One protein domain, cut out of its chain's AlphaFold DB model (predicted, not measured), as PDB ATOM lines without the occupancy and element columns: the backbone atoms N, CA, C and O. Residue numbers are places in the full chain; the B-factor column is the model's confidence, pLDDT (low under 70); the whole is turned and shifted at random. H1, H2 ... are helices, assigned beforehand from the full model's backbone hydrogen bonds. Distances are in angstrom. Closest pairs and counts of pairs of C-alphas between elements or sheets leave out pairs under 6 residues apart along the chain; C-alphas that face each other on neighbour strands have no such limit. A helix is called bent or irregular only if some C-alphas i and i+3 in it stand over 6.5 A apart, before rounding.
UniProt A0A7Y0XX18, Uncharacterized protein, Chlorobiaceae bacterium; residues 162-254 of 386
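What this domain is: This is residues 162 to 254 of the 386 residues of an uncharacterized protein of Chlorobiaceae bacterium (UniProt A0A7Y0XX18). Three helices, H1, H5 and H4, stand in a curved row, each neighbour running opposite ways to the next, and H2 comes in at a steep tilt so that its last turns pack on H4 and H5. The short H3 packs on H4 and on the end of H2, while a long link from H1 folds back to the start of H2. The printed part has 93 residues with five named helices, in the order H1 to H5, and no named strand; the class is all helix. It is compact, with a radius of gyration of the C-alphas of 12.8 A, and spans 39 by 29 by 22 A.

How they stand to each other: H1, residues 162 to 172, touches H5, residues 240 to 249, at a shallow tilt of 30 degrees, opposite ways; the closest C-alphas, of Ile 170 and Val 244, are 5.8 A apart. H1 and H2, residues 185 to 200, are apart. H2 touches H5 with residues 195 to 200 alone, at a steep tilt of 63 degrees, the closest C-alphas being those of Phe 199 and Leu 240, 6.4 A. H2 touches H4, residues 222 to 237, at a steep tilt of 57 degrees, the same way; Leu 198 and Thr 232 have the closest C-alphas, 6.2 A, and residues 198 to 199 of H2 alone take part. H2 and H3, residues 208 to 213, form a helical hairpin and only just touch, with 3 pairs of C-alphas within 8 A. H3 and H4 form a hairpin at a steep tilt of 43 degrees, closest at the C-alphas of Ala 208 and Val 229, 5.5 A. H4 and H5 form a hairpin at a shallow tilt of 30 degrees; the C-alphas of Ser 235 and Ser 243 are closest, 5.1 A. Every O i to N i+4 pair of H3 is within hydrogen-bond range, against 11 of 12 in H2, 10 of 12 in H4, 3 of 6 in H5 and 3 of 7 in H1, where 6 of 8 O i to N i+3 pairs are.

Where its parts are: H1 begins at C-alpha 162, (102.691, 125.534, 86.464), and is 16.5 A long; it is only just irregular, with C-alphas 167 and 170 6.6 A apart. H2 is 21.5 A long, H3 8.7 A and H4 24.4 A. H5, 15.9 A, ends at C-alpha 249, (99.094, 107.947, 92.431).

The domain as a whole: The C-alphas farthest apart are those of Thr 162 and Ser 205, 39.9 A. The printed part has no cut. The link from H1 to H2, residues 173 to 184, is long, and that from H4 to H5 is tight. Mean pLDDT of the printed part is 86.4; residues 201 to 206 are under 70.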
ATOM      1  N   THR A 162     103.936 125.612  85.679       88.00
ATOM      2  CA  THR A 162     102.691 125.534  86.464       88.00
ATOM      3  C   THR A 162     102.296 124.094  86.781       88.00
ATOM      4  O   THR A 162     101.871 123.815  87.897       88.00
ATOM      5  N   GLU A 163     102.502 123.178  85.835       85.69
ATOM      6  CA  GLU A 163     102.277 121.741  86.015       85.69
ATOM      7  C   GLU A 163     103.231 121.154  87.062       85.69
ATOM      8  O   GLU A 163     102.802 120.457  87.978       85.69
ATOM      9  N   ALA A 164     104.520 121.510  87.000       89.25
ATOM     10  CA  ALA A 164     105.496 121.013  87.961       89.25
ATOM     11  C   ALA A 164     105.274 121.561  89.379       89.25
ATOM     12  O   ALA A 164     105.550 120.861  90.351       89.25
ATOM     13  N   ILE A 165     104.746 122.784  89.537       90.81
ATOM     14  CA  ILE A 165     104.388 123.324  90.863       90.81
ATOM     15  C   ILE A 165     103.342 122.441  91.550       90.81
ATOM     16  O   ILE A 165     103.453 122.218  92.755       90.81
ATOM     17  N   ASN A 166     102.366 121.935  90.791       79.56
ATOM     18  CA  ASN A 166     101.304 121.080  91.311       79.56
ATOM     19  C   ASN A 166     101.888 119.807  91.949       79.56
ATOM     20  O   ASN A 166     101.717 119.551  93.141       79.56
ATOM     21  N   THR A 167     102.682 119.067  91.177       86.00
ATOM     22  CA  THR A 167     103.267 117.796  91.621       86.00
ATOM     23  C   THR A 167     104.386 117.972  92.641       86.00
ATOM     24  O   THR A 167     104.677 117.048  93.388       86.00
ATOM     25  N   SER A 168     105.004 119.153  92.729       91.75
ATOM     26  CA  SER A 168     106.129 119.389  93.640       91.75
ATOM     27  C   SER A 168     105.722 119.585  95.101       91.75
ATOM     28  O   SER A 168     106.589 119.500  95.966       91.75
ATOM     29  N   LEU A 169     104.444 119.836  95.420       92.69
ATOM     30  CA  LEU A 169     104.003 120.046  96.812       92.69
ATOM     31  C   LEU A 169     104.294 118.842  97.721       92.69
ATOM     32  O   LEU A 169     104.677 119.034  98.876       92.69
ATOM     33  N   ILE A 170     104.226 117.623  97.178       92.19
ATOM     34  CA  ILE A 170     104.544 116.386  97.910       92.19
ATOM     35  C   ILE A 170     105.982 116.383  98.443       92.19
ATOM     36  O   ILE A 170     106.231 115.897  99.542       92.19
ATOM     37  N   LYS A 171     106.919 117.040  97.737       91.44
ATOM     38  CA  LYS A 171     108.321 117.166  98.169       91.44
ATOM     39  C   LYS A 171     108.454 117.910  99.492       91.44
ATOM     40  O   LYS A 171     109.403 117.677 100.228       91.44
ATOM     41  N   LEU A 172     107.516 118.805  99.798       91.75
ATOM     42  CA  LEU A 172     107.468 119.532 101.065       91.75
ATOM     43  C   LEU A 172     106.720 118.771 102.169       91.75
ATOM     44  O   LEU A 172     106.568 119.306 103.266       91.75
ATOM     45  N   GLY A 173     106.225 117.562 101.890       91.31
ATOM     46  CA  GLY A 173     105.329 116.832 102.786       91.31
ATOM     47  C   GLY A 173     103.935 117.458 102.876       91.31
ATOM     48  O   GLY A 173     103.251 117.279 103.880       91.31
ATOM     49  N   LEU A 174     103.526 118.229 101.865       92.44
ATOM     50  CA  LEU A 174     102.199 118.834 101.778       92.44
ATOM     51  C   LEU A 174     101.266 117.974 100.926       92.44
ATOM     52  O   LEU A 174     101.705 117.318  99.980       92.44
ATOM     53  N   TRP A 175      99.969 118.024 101.228       93.44
ATOM     54  CA  TRP A 175      98.966 117.367 100.399       93.44
ATOM     55  C   TRP A 175      98.891 118.068  99.026       93.44
ATOM     56  O   TRP A 175      98.813 119.298  98.965       93.44
ATOM     57  N   PRO A 176      98.914 117.329  97.908       94.25
ATOM     58  CA  PRO A 176      98.840 117.916  96.572       94.25
ATOM     59  C   PRO A 176      97.489 118.602  96.311       94.25
ATOM     60  O   PRO A 176      96.460 118.238  96.884       94.25
ATOM     61  N   ILE A 177      97.479 119.603  95.431       93.12
ATOM     62  CA  ILE A 177      96.302 120.442  95.165       93.12
ATOM     63  C   ILE A 177      95.959 120.338  93.682       93.12
ATOM     64  O   ILE A 177      96.754 120.722  92.834       93.12
ATOM     65  N   ALA A 178      94.764 119.855  93.357       91.12
ATOM     66  CA  ALA A 178      94.249 119.879  91.997       91.12
ATOM     67  C   ALA A 178      93.867 121.313  91.614       91.12
ATOM     68  O   ALA A 178      93.136 121.995  92.336       91.12
ATOM     69  N   PHE A 179      94.367 121.793  90.480       86.50
ATOM     70  CA  PHE A 179      94.003 123.107  89.976       86.50
ATOM     71  C   PHE A 179      94.257 123.231  88.467       86.50
ATOM     72  O   PHE A 179      95.309 122.825  87.977       86.50
ATOM     73  N   ASP A 180      93.304 123.835  87.751       81.44
ATOM     74  CA  ASP A 180      93.466 124.255  86.346       81.44
ATOM     75  C   ASP A 180      93.981 125.702  86.247       81.44
ATOM     76  O   ASP A 180      94.671 126.095  85.306       81.44
ATOM     77  N   THR A 181      93.657 126.511  87.257       82.75
ATOM     78  CA  THR A 181      94.100 127.900  87.421       82.75
ATOM     79  C   THR A 181      94.909 128.047  88.700       82.75
ATOM     80  O   THR A 181      94.959 127.137  89.510       82.75
ATOM     81  N   LYS A 182      95.549 129.195  88.934       85.31
ATOM     82  CA  LYS A 182      96.301 129.394  90.180       85.31
ATOM     83  C   LYS A 182      95.388 129.188  91.416       85.31
ATOM     84  O   LYS A 182      94.379 129.889  91.495       85.31
ATOM     85  N   PRO A 183      95.732 128.281  92.350       84.50
ATOM     86  CA  PRO A 183      94.938 128.007  93.551       84.50
ATOM     87  C   PRO A 183      95.009 129.158  94.566       84.50
ATOM     88  O   PRO A 183      95.926 129.992  94.521       84.50
ATOM     89  N   ASP A 184      94.047 129.195  95.493       84.50
ATOM     90  CA  ASP A 184      94.059 130.145  96.610       84.50
ATOM     91  C   ASP A 184      95.149 129.729  97.616       84.50
ATOM     92  O   ASP A 184      95.489 128.555  97.777       84.50
ATOM     93  N   ILE A 185      95.705 130.696  98.341       84.94
ATOM     94  CA  ILE A 185      96.574 130.429  99.489       84.94
ATOM     95  C   ILE A 185      95.839 129.580 100.539       84.94
ATOM     96  O   ILE A 185      96.484 128.772 101.204       84.94
ATOM     97  N   LYS A 186      94.513 129.712 100.667       81.62
ATOM     98  CA  LYS A 186      93.698 128.874 101.564       81.62
ATOM     99  C   LYS A 186      93.753 127.383 101.219       81.62
ATOM    100  O   LYS A 186      93.665 126.560 102.123       81.62
ATOM    101  N   ASP A 187      93.982 127.019  99.960       88.19
ATOM    102  CA  ASP A 187      94.098 125.609  99.567       88.19
ATOM    103  C   ASP A 187      95.356 124.967 100.184       88.19
ATOM    104  O   ASP A 187      95.360 123.782 100.520       88.19
ATOM    105  N   LEU A 188      96.407 125.766 100.434       89.38
ATOM    106  CA  LEU A 188      97.580 125.323 101.195       89.38
ATOM    107  C   LEU A 188      97.242 125.060 102.668       89.38
ATOM    108  O   LEU A 188      97.837 124.162 103.262       89.38
ATOM    109  N   ASP A 189      96.307 125.814 103.258       84.25
ATOM    110  CA  ASP A 189      95.845 125.577 104.633       84.25
ATOM    111  C   ASP A 189      95.100 124.246 104.734       84.25
ATOM    112  O   ASP A 189      95.388 123.448 105.626       84.25
ATOM    113  N   THR A 190      94.217 123.963 103.774       86.75
ATOM    114  CA  THR A 190      93.540 122.665 103.658       86.75
ATOM    115  C   THR A 190      94.543 121.528 103.478       86.75
ATOM    116  O   THR A 190      94.442 120.505 104.152       86.75
ATOM    117  N   SER A 191      95.551 121.724 102.623       90.69
ATOM    118  CA  SER A 191      96.619 120.746 102.406       90.69
ATOM    119  C   SER A 191      97.377 120.416 103.699       90.69
ATOM    120  O   SER A 191      97.587 119.245 104.013       90.69
ATOM    121  N   VAL A 192      97.765 121.436 104.472       87.25
ATOM    122  CA  VAL A 192      98.416 121.243 105.778       87.25
ATOM    123  C   VAL A 192      97.499 120.481 106.729       87.25
ATOM    124  O   VAL A 192      97.932 119.513 107.348       87.25
ATOM    125  N   LEU A 193      96.229 120.883 106.822       84.25
ATOM    126  CA  LEU A 193      95.288 120.300 107.772       84.25
ATOM    127  C   LEU A 193      95.004 118.821 107.477       84.25
ATOM    128  O   LEU A 193      94.910 118.027 108.409       84.25
ATOM    129  N   LEU A 194      94.917 118.434 106.200       88.12
ATOM    130  CA  LEU A 194      94.796 117.028 105.798       88.12
ATOM    131  C   LEU A 194      95.994 116.201 106.278       88.12
ATOM    132  O   LEU A 194      95.806 115.155 106.898       88.12
ATOM    133  N   VAL A 195      97.218 116.688 106.047       88.88
ATOM    134  CA  VAL A 195      98.441 116.006 106.495       88.88
ATOM    135  C   VAL A 195      98.486 115.903 108.017       88.88
ATOM    136  O   VAL A 195      98.776 114.837 108.561       88.88
ATOM    137  N   GLU A 196      98.153 116.982 108.725       82.19
ATOM    138  CA  GLU A 196      98.148 116.984 110.186       82.19
ATOM    139  C   GLU A 196      97.144 115.978 110.757       82.19
ATOM    140  O   GLU A 196      97.480 115.226 111.671       82.19
ATOM    141  N   ARG A 197      95.933 115.928 110.195       79.62
ATOM    142  CA  ARG A 197      94.852 115.053 110.664       79.62
ATOM    143  C   ARG A 197      95.070 113.582 110.333       79.62
ATOM    144  O   ARG A 197      94.702 112.741 111.144       79.62
ATOM    145  N   LEU A 198      95.646 113.276 109.172       84.00
ATOM    146  CA  LEU A 198      95.745 111.897 108.691       84.00
ATOM    147  C   LEU A 198      97.109 111.257 108.945       84.00
ATOM    148  O   LEU A 198      97.167 110.052 109.171       84.00
ATOM    149  N   PHE A 199      98.198 112.032 108.920       85.19
ATOM    150  CA  PHE A 199      99.558 111.486 108.989       85.19
ATOM    151  C   PHE A 199     100.331 111.888 110.251       85.19
ATOM    152  O   PHE A 199     101.254 111.175 110.636       85.19
ATOM    153  N   LEU A 200      99.976 112.997 110.917       76.31
ATOM    154  CA  LEU A 200     100.726 113.496 112.087       76.31
ATOM    155  C   LEU A 200     100.004 113.365 113.425       76.31
ATOM    156  O   LEU A 200     100.666 113.363 114.466       76.31
ATOM    157  N   GLN A 201      98.675 113.236 113.437       67.31
ATOM    158  CA  GLN A 201      97.939 112.906 114.655       67.31
ATOM    159  C   GLN A 201      98.339 111.499 115.113       67.31
ATOM    160  O   GLN A 201      97.838 110.482 114.640       67.31
ATOM    161  N   SER A 202      99.312 111.473 116.028       50.44
ATOM    162  CA  SER A 202      99.902 110.274 116.616       50.44
ATOM    163  C   SER A 202      98.823 109.295 117.044       50.44
ATOM    164  O   SER A 202      98.056 109.621 117.945       50.44
ATOM    165  N   ARG A 203      98.817 108.108 116.419       52.16
ATOM    166  CA  ARG A 203      98.184 106.862 116.893       52.16
ATOM    167  C   ARG A 203      96.935 107.111 117.743       52.16
ATOM    168  O   ARG A 203      96.857 106.669 118.890       52.16
ATOM    169  N   SER A 204      95.987 107.874 117.204       51.25
ATOM    170  CA  SER A 204      94.700 108.061 117.859       51.25
ATOM    171  C   SER A 204      94.063 106.684 118.037       51.25
ATOM    172  O   SER A 204      94.161 105.855 117.137       51.25
ATOM    173  N   SER A 205      93.345 106.448 119.136       56.19
ATOM    174  CA  SER A 205      92.479 105.264 119.288       56.19
ATOM    175  C   SER A 205      91.377 105.173 118.217       56.19
ATOM    176  O   SER A 205      90.631 104.198 118.173       56.19
ATOM    177  N   MET A 206      91.258 106.197 117.369       63.56
ATOM    178  CA  MET A 206      90.352 106.252 116.236       63.56
ATOM    179  C   MET A 206      90.851 105.358 115.102       63.56
ATOM    180  O   MET A 206      92.026 105.375 114.735       63.56
ATOM    181  N   THR A 207      89.927 104.597 114.526       79.31
ATOM    182  CA  THR A 207      90.161 103.830 113.304       79.31
ATOM    183  C   THR A 207      90.384 104.767 112.116       79.31
ATOM    184  O   THR A 207      89.945 105.919 112.140       79.31
ATOM    185  N   ALA A 208      91.020 104.270 111.053       84.19
ATOM    186  CA  ALA A 208      91.192 105.031 109.813       84.19
ATOM    187  C   ALA A 208      89.844 105.540 109.271       84.19
ATOM    188  O   ALA A 208      89.735 106.698 108.893       84.19
ATOM    189  N   GLU A 209      88.794 104.719 109.321       84.62
ATOM    190  CA  GLU A 209      87.427 105.125 108.981       84.62
ATOM    191  C   GLU A 209      86.955 106.339 109.784       84.62
ATOM    192  O   GLU A 209      86.486 107.312 109.207       84.62
ATOM    193  N   SER A 210      87.143 106.320 111.105       75.56
ATOM    194  CA  SER A 210      86.728 107.420 111.974       75.56
ATOM    195  C   SER A 210      87.535 108.700 111.722       75.56
ATOM    196  O   SER A 210      86.990 109.798 111.817       75.56
ATOM    197  N   GLN A 211      88.814 108.577 111.352       75.75
ATOM    198  CA  GLN A 211      89.625 109.715 110.911       75.75
ATOM    199  C   GLN A 211      89.114 110.301 109.587       75.75
ATOM    200  O   GLN A 211      89.044 111.522 109.464       75.75
ATOM    201  N   ILE A 212      88.717 109.457 108.622       86.88
ATOM    202  CA  ILE A 212      88.131 109.911 107.351       86.88
ATOM    203  C   ILE A 212      86.764 110.563 107.570       86.88
ATOM    204  O   ILE A 212      86.498 111.617 106.995       86.88
ATOM    205  N   ASP A 213      85.918 110.000 108.432       79.56
ATOM    206  CA  ASP A 213      84.621 110.595 108.772       79.56
ATOM    207  C   ASP A 213      84.792 111.971 109.440       79.56
ATOM    208  O   ASP A 213      84.056 112.907 109.131       79.56
ATOM    209  N   ALA A 214      85.825 112.145 110.274       75.62
ATOM    210  CA  ALA A 214      86.154 113.429 110.896       75.62
ATOM    211  C   ALA A 214      86.605 114.513 109.899       75.62
ATOM    212  O   ALA A 214      86.592 115.698 110.246       75.62
ATOM    213  N   LEU A 215      86.981 114.147 108.666       79.81
ATOM    214  CA  LEU A 215      87.244 115.120 107.601       79.81
ATOM    215  C   LEU A 215      85.963 115.792 107.101       79.81
ATOM    216  O   LEU A 215      86.058 116.840 106.463       79.81
ATOM    217  N   MET A 216      84.787 115.204 107.364       78.69
ATOM    218  CA  MET A 216      83.482 115.730 106.948       78.69
ATOM    219  C   MET A 216      83.430 116.041 105.443       78.69
ATOM    220  O   MET A 216      82.974 117.105 105.029       78.69
ATOM    221  N   LEU A 217      83.945 115.122 104.617       83.94
ATOM    222  CA  LEU A 217      84.025 115.301 103.164       83.94
ATOM    223  C   LEU A 217      82.652 115.648 102.570       83.94
ATOM    224  O   LEU A 217      81.676 114.927 102.789       83.94
ATOM    225  N   GLN A 218      82.588 116.708 101.764       84.38
ATOM    226  CA  GLN A 218      81.385 117.056 101.012       84.38
ATOM    227  C   GLN A 218      81.258 116.166  99.769       84.38
ATOM    228  O   GLN A 218      82.151 116.138  98.926       84.38
ATOM    229  N   GLN A 219      80.140 115.440  99.667       84.94
ATOM    230  CA  GLN A 219      79.780 114.589  98.520       84.94
ATOM    231  C   GLN A 219      80.903 113.651  98.004       84.94
ATOM    232  O   GLN A 219      81.123 113.565  96.795       84.94
ATOM    233  N   PRO A 220      81.626 112.919  98.874       91.81
ATOM    234  CA  PRO A 220      82.695 112.032  98.432       91.81
ATOM    235  C   PRO A 220      82.139 110.834  97.660       91.81
ATOM    236  O   PRO A 220      81.139 110.222  98.044       91.81
ATOM    237  N   THR A 221      82.849 110.430  96.613       94.25
ATOM    238  CA  THR A 221      82.598 109.152  95.938       94.25
ATOM    239  C   THR A 221      82.984 107.973  96.836       94.25
ATOM    240  O   THR A 221      83.846 108.080  97.714       94.25
ATOM    241  N   THR A 222      82.388 106.802  96.592       94.00
ATOM    242  CA  THR A 222      82.754 105.563  97.300       94.00
ATOM    243  C   THR A 222      84.239 105.234  97.131       94.00
ATOM    244  O   THR A 222      84.886 104.844  98.100       94.00
ATOM    245  N   GLN A 223      84.787 105.457  95.931       95.56
ATOM    246  CA  GLN A 223      86.206 105.242  95.636       95.56
ATOM    247  C   GLN A 223      87.099 106.158  96.481       95.56
ATOM    248  O   GLN A 223      88.027 105.673  97.122       95.56
ATOM    249  N   GLN A 224      86.773 107.456  96.560       95.75
ATOM    250  CA  GLN A 224      87.525 108.418  97.375       95.75
ATOM    251  C   GLN A 224      87.597 107.987  98.841       95.75
ATOM    252  O   GLN A 224      88.673 108.008  99.434       95.75
ATOM    253  N   LYS A 225      86.474 107.552  99.431       94.00
ATOM    254  CA  LYS A 225      86.469 107.058 100.817       94.00
ATOM    255  C   LYS A 225      87.347 105.817 100.985       94.00
ATOM    256  O   LYS A 225      88.118 105.745 101.938       94.00
ATOM    257  N   GLN A 226      87.233 104.848 100.076       95.38
ATOM    258  CA  GLN A 226      87.998 103.599 100.142       95.38
ATOM    259  C   GLN A 226      89.505 103.838 100.025       95.38
ATOM    260  O   GLN A 226      90.270 103.309 100.835       95.38
ATOM    261  N   ASP A 227      89.929 104.659  99.065       96.88
ATOM    262  CA  ASP A 227      91.345 104.952  98.854       96.88
ATOM    263  C   ASP A 227      91.925 105.814  99.980       96.88
ATOM    264  O   ASP A 227      93.039 105.541 100.428       96.88
ATOM    265  N   LEU A 228      91.163 106.771 100.530       95.06
ATOM    266  CA  LEU A 228      91.581 107.515 101.724       95.06
ATOM    267  C   LEU A 228      91.809 106.584 102.919       95.06
ATOM    268  O   LEU A 228      92.881 106.617 103.513       95.06
ATOM    269  N   VAL A 229      90.858 105.693 103.229       93.94
ATOM    270  CA  VAL A 229      91.021 104.711 104.319       93.94
ATOM    271  C   VAL A 229      92.244 103.824 104.078       93.94
ATOM    272  O   VAL A 229      93.008 103.551 105.005       93.94
ATOM    273  N   LYS A 230      92.456 103.376 102.836       94.25
ATOM    274  CA  LYS A 230      93.605 102.546 102.460       94.25
ATOM    275  C   LYS A 230      94.932 103.274 102.696       94.25
ATOM    276  O   LYS A 230      95.826 102.692 103.310       94.25
ATOM    277  N   ILE A 231      95.057 104.521 102.241       93.56
ATOM    278  CA  ILE A 231      96.277 105.325 102.405       93.56
ATOM    279  C   ILE A 231      96.522 105.626 103.885       93.56
ATOM    280  O   ILE A 231      97.627 105.399 104.368       93.56
ATOM    281  N   THR A 232      95.491 106.031 104.627       90.25
ATOM    282  CA  THR A 232      95.583 106.316 106.068       90.25
ATOM    283  C   THR A 232      95.962 105.085 106.897       90.25
ATOM    284  O   THR A 232      96.672 105.191 107.894       90.25
ATOM    285  N   ARG A 233      95.539 103.879 106.500       90.88
ATOM    286  CA  ARG A 233      96.018 102.639 107.135       90.88
ATOM    287  C   ARG A 233      97.483 102.377 106.820       90.88
ATOM    288  O   ARG A 233      98.260 102.090 107.727       90.88
ATOM    289  N   LYS A 234      97.859 102.498 105.546       90.56
ATOM    290  CA  LYS A 234      99.227 102.247 105.081       90.56
ATOM    291  C   LYS A 234     100.223 103.220 105.722       90.56
ATOM    292  O   LYS A 234     101.312 102.802 106.095       90.56
ATOM    293  N   SER A 235      99.832 104.478 105.941       89.44
ATOM    294  CA  SER A 235     100.697 105.500 106.546       89.44
ATOM    295  C   SER A 235     101.127 105.183 107.980       89.44
ATOM    296  O   SER A 235     102.077 105.779 108.469       89.44
ATOM    297  N   THR A 236     100.472 104.240 108.669       85.50
ATOM    298  CA  THR A 236     100.878 103.826 110.027       85.50
ATOM    299  C   THR A 236     102.234 103.114 110.071       85.50
ATOM    300  O   THR A 236     102.890 103.122 111.115       85.50
ATOM    301  N   GLU A 237     102.660 102.536 108.946       87.81
ATOM    302  CA  GLU A 237     103.933 101.821 108.779       87.81
ATOM    303  C   GLU A 237     104.983 102.641 108.013       87.81
ATOM    304  O   GLU A 237     106.113 102.190 107.845       87.81
ATOM    305  N   LEU A 238     104.621 103.839 107.548       89.44
ATOM    306  CA  LEU A 238     105.449 104.671 106.685       89.44
ATOM    307  C   LEU A 238     105.922 105.934 107.406       89.44
ATOM    308  O   LEU A 238     105.310 106.422 108.357       89.44
ATOM    309  N   THR A 239     107.005 106.520 106.907       88.50
ATOM    310  CA  THR A 239     107.364 107.895 107.254       88.50
ATOM    311  C   THR A 239     106.345 108.881 106.670       88.50
ATOM    312  O   THR A 239     105.603 108.569 105.732       88.50
ATOM    313  N   LEU A 240     106.321 110.116 107.187       86.88
ATOM    314  CA  LEU A 240     105.480 111.183 106.631       86.88
ATOM    315  C   LEU A 240     105.728 111.365 105.128       86.88
ATOM    316  O   LEU A 240     104.782 111.475 104.355       86.88
ATOM    317  N   LYS A 241     107.002 111.390 104.725       87.69
ATOM    318  CA  LYS A 241     107.392 111.599 103.331       87.69
ATOM    319  C   LYS A 241     106.825 110.501 102.433       87.69
ATOM    320  O   LYS A 241     106.143 110.814 101.468       87.69
ATOM    321  N   GLU A 242     107.034 109.241 102.798       91.12
ATOM    322  CA  GLU A 242     106.503 108.098 102.046       91.12
ATOM    323  C   GLU A 242     104.968 108.117 101.988       91.12
ATOM    324  O   GLU A 242     104.384 107.823 100.949       91.12
ATOM    325  N   SER A 243     104.307 108.522 103.078       91.94
ATOM    326  CA  SER A 243     102.843 108.636 103.129       91.94
ATOM    327  C   SER A 243     102.302 109.700 102.170       91.94
ATOM    328  O   SER A 243     101.285 109.478 101.515       91.94
ATOM    329  N   VAL A 244     102.975 110.850 102.068       92.00
ATOM    330  CA  VAL A 244     102.588 111.920 101.137       92.00
ATOM    331  C   VAL A 244     102.954 111.560  99.693       92.00
ATOM    332  O   VAL A 244     102.162 111.835  98.794       92.00
ATOM    333  N   ASP A 245     104.093 110.904  99.457       91.81
ATOM    334  CA  ASP A 245     104.526 110.477  98.117       91.81
ATOM    335  C   ASP A 245     103.514 109.511  97.468       91.81
ATOM    336  O   ASP A 245     103.268 109.583  96.262       91.81
ATOM    337  N   GLU A 246     102.838 108.665  98.256       93.12
ATOM    338  CA  GLU A 246     101.767 107.785  97.763       93.12
ATOM    339  C   GLU A 246     100.600 108.554  97.120       93.12
ATOM    340  O   GLU A 246      99.988 108.050  96.176       93.12
ATOM    341  N   LEU A 247     100.310 109.785  97.562       93.38
ATOM    342  CA  LEU A 247      99.214 110.604  97.022       93.38
ATOM    343  C   LEU A 247      99.421 110.979  95.553       93.38
ATOM    344  O   LEU A 247      98.446 111.290  94.864       93.38
ATOM    345  N   TYR A 248     100.655 110.909  95.044       92.25
ATOM    346  CA  TYR A 248     100.947 111.114  93.627       92.25
ATOM    347  C   TYR A 248     100.122 110.178  92.725       92.25
ATOM    348  O   TYR A 248      99.671 110.582  91.654       92.25
ATOM    349  N   PHE A 249      99.855 108.950  93.183       93.62
ATOM    350  CA  PHE A 249      99.094 107.947  92.431       93.62
ATOM    351  C   PHE A 249      97.571 108.095  92.551       93.62
ATOM    352  O   PHE A 249      96.837 107.388  91.860       93.62
ATOM    353  N   TYR A 250      97.082 109.026  93.375       95.00
ATOM    354  CA  TYR A 250      95.653 109.235  93.613       95.00
ATOM    355  C   TYR A 250      95.228 110.698  93.366       95.00
ATOM    356  O   TYR A 250      94.792 111.372  94.301       95.00
ATOM    357  N   PRO A 251      95.270 111.207  92.114       94.06
ATOM    358  CA  PRO A 251      94.865 112.585  91.799       94.06
ATOM    359  C   PRO A 251      93.448 112.960  92.248       94.06
ATOM    360  O   PRO A 251      93.173 114.101  92.606       94.06
ATOM    361  N   HIS A 252      92.541 111.983  92.289       95.19
ATOM    362  CA  HIS A 252      91.162 112.171  92.739       95.19
ATOM    363  C   HIS A 252      91.027 112.407  94.258       95.19
ATOM    364  O   HIS A 252      89.924 112.687  94.731       95.19
ATOM    365  N   LEU A 253      92.124 112.278  95.015       95.62
ATOM    366  CA  LEU A 253      92.223 112.586  96.443       95.62
ATOM    367  C   LEU A 253      92.899 113.930  96.723       95.62
ATOM    368  O   LEU A 253      93.037 114.303  97.884       95.62
ATOM    369  N   TRP A 254      93.366 114.652  95.707       94.75
ATOM    370  CA  TRP A 254      94.039 115.937  95.899       94.75
ATOM    371  C   TRP A 254      93.055 116.999  96.411       94.75
ATOM    372  O   TRP A 254      91.844 116.897  96.196       94.75
TER     373      TRP A 254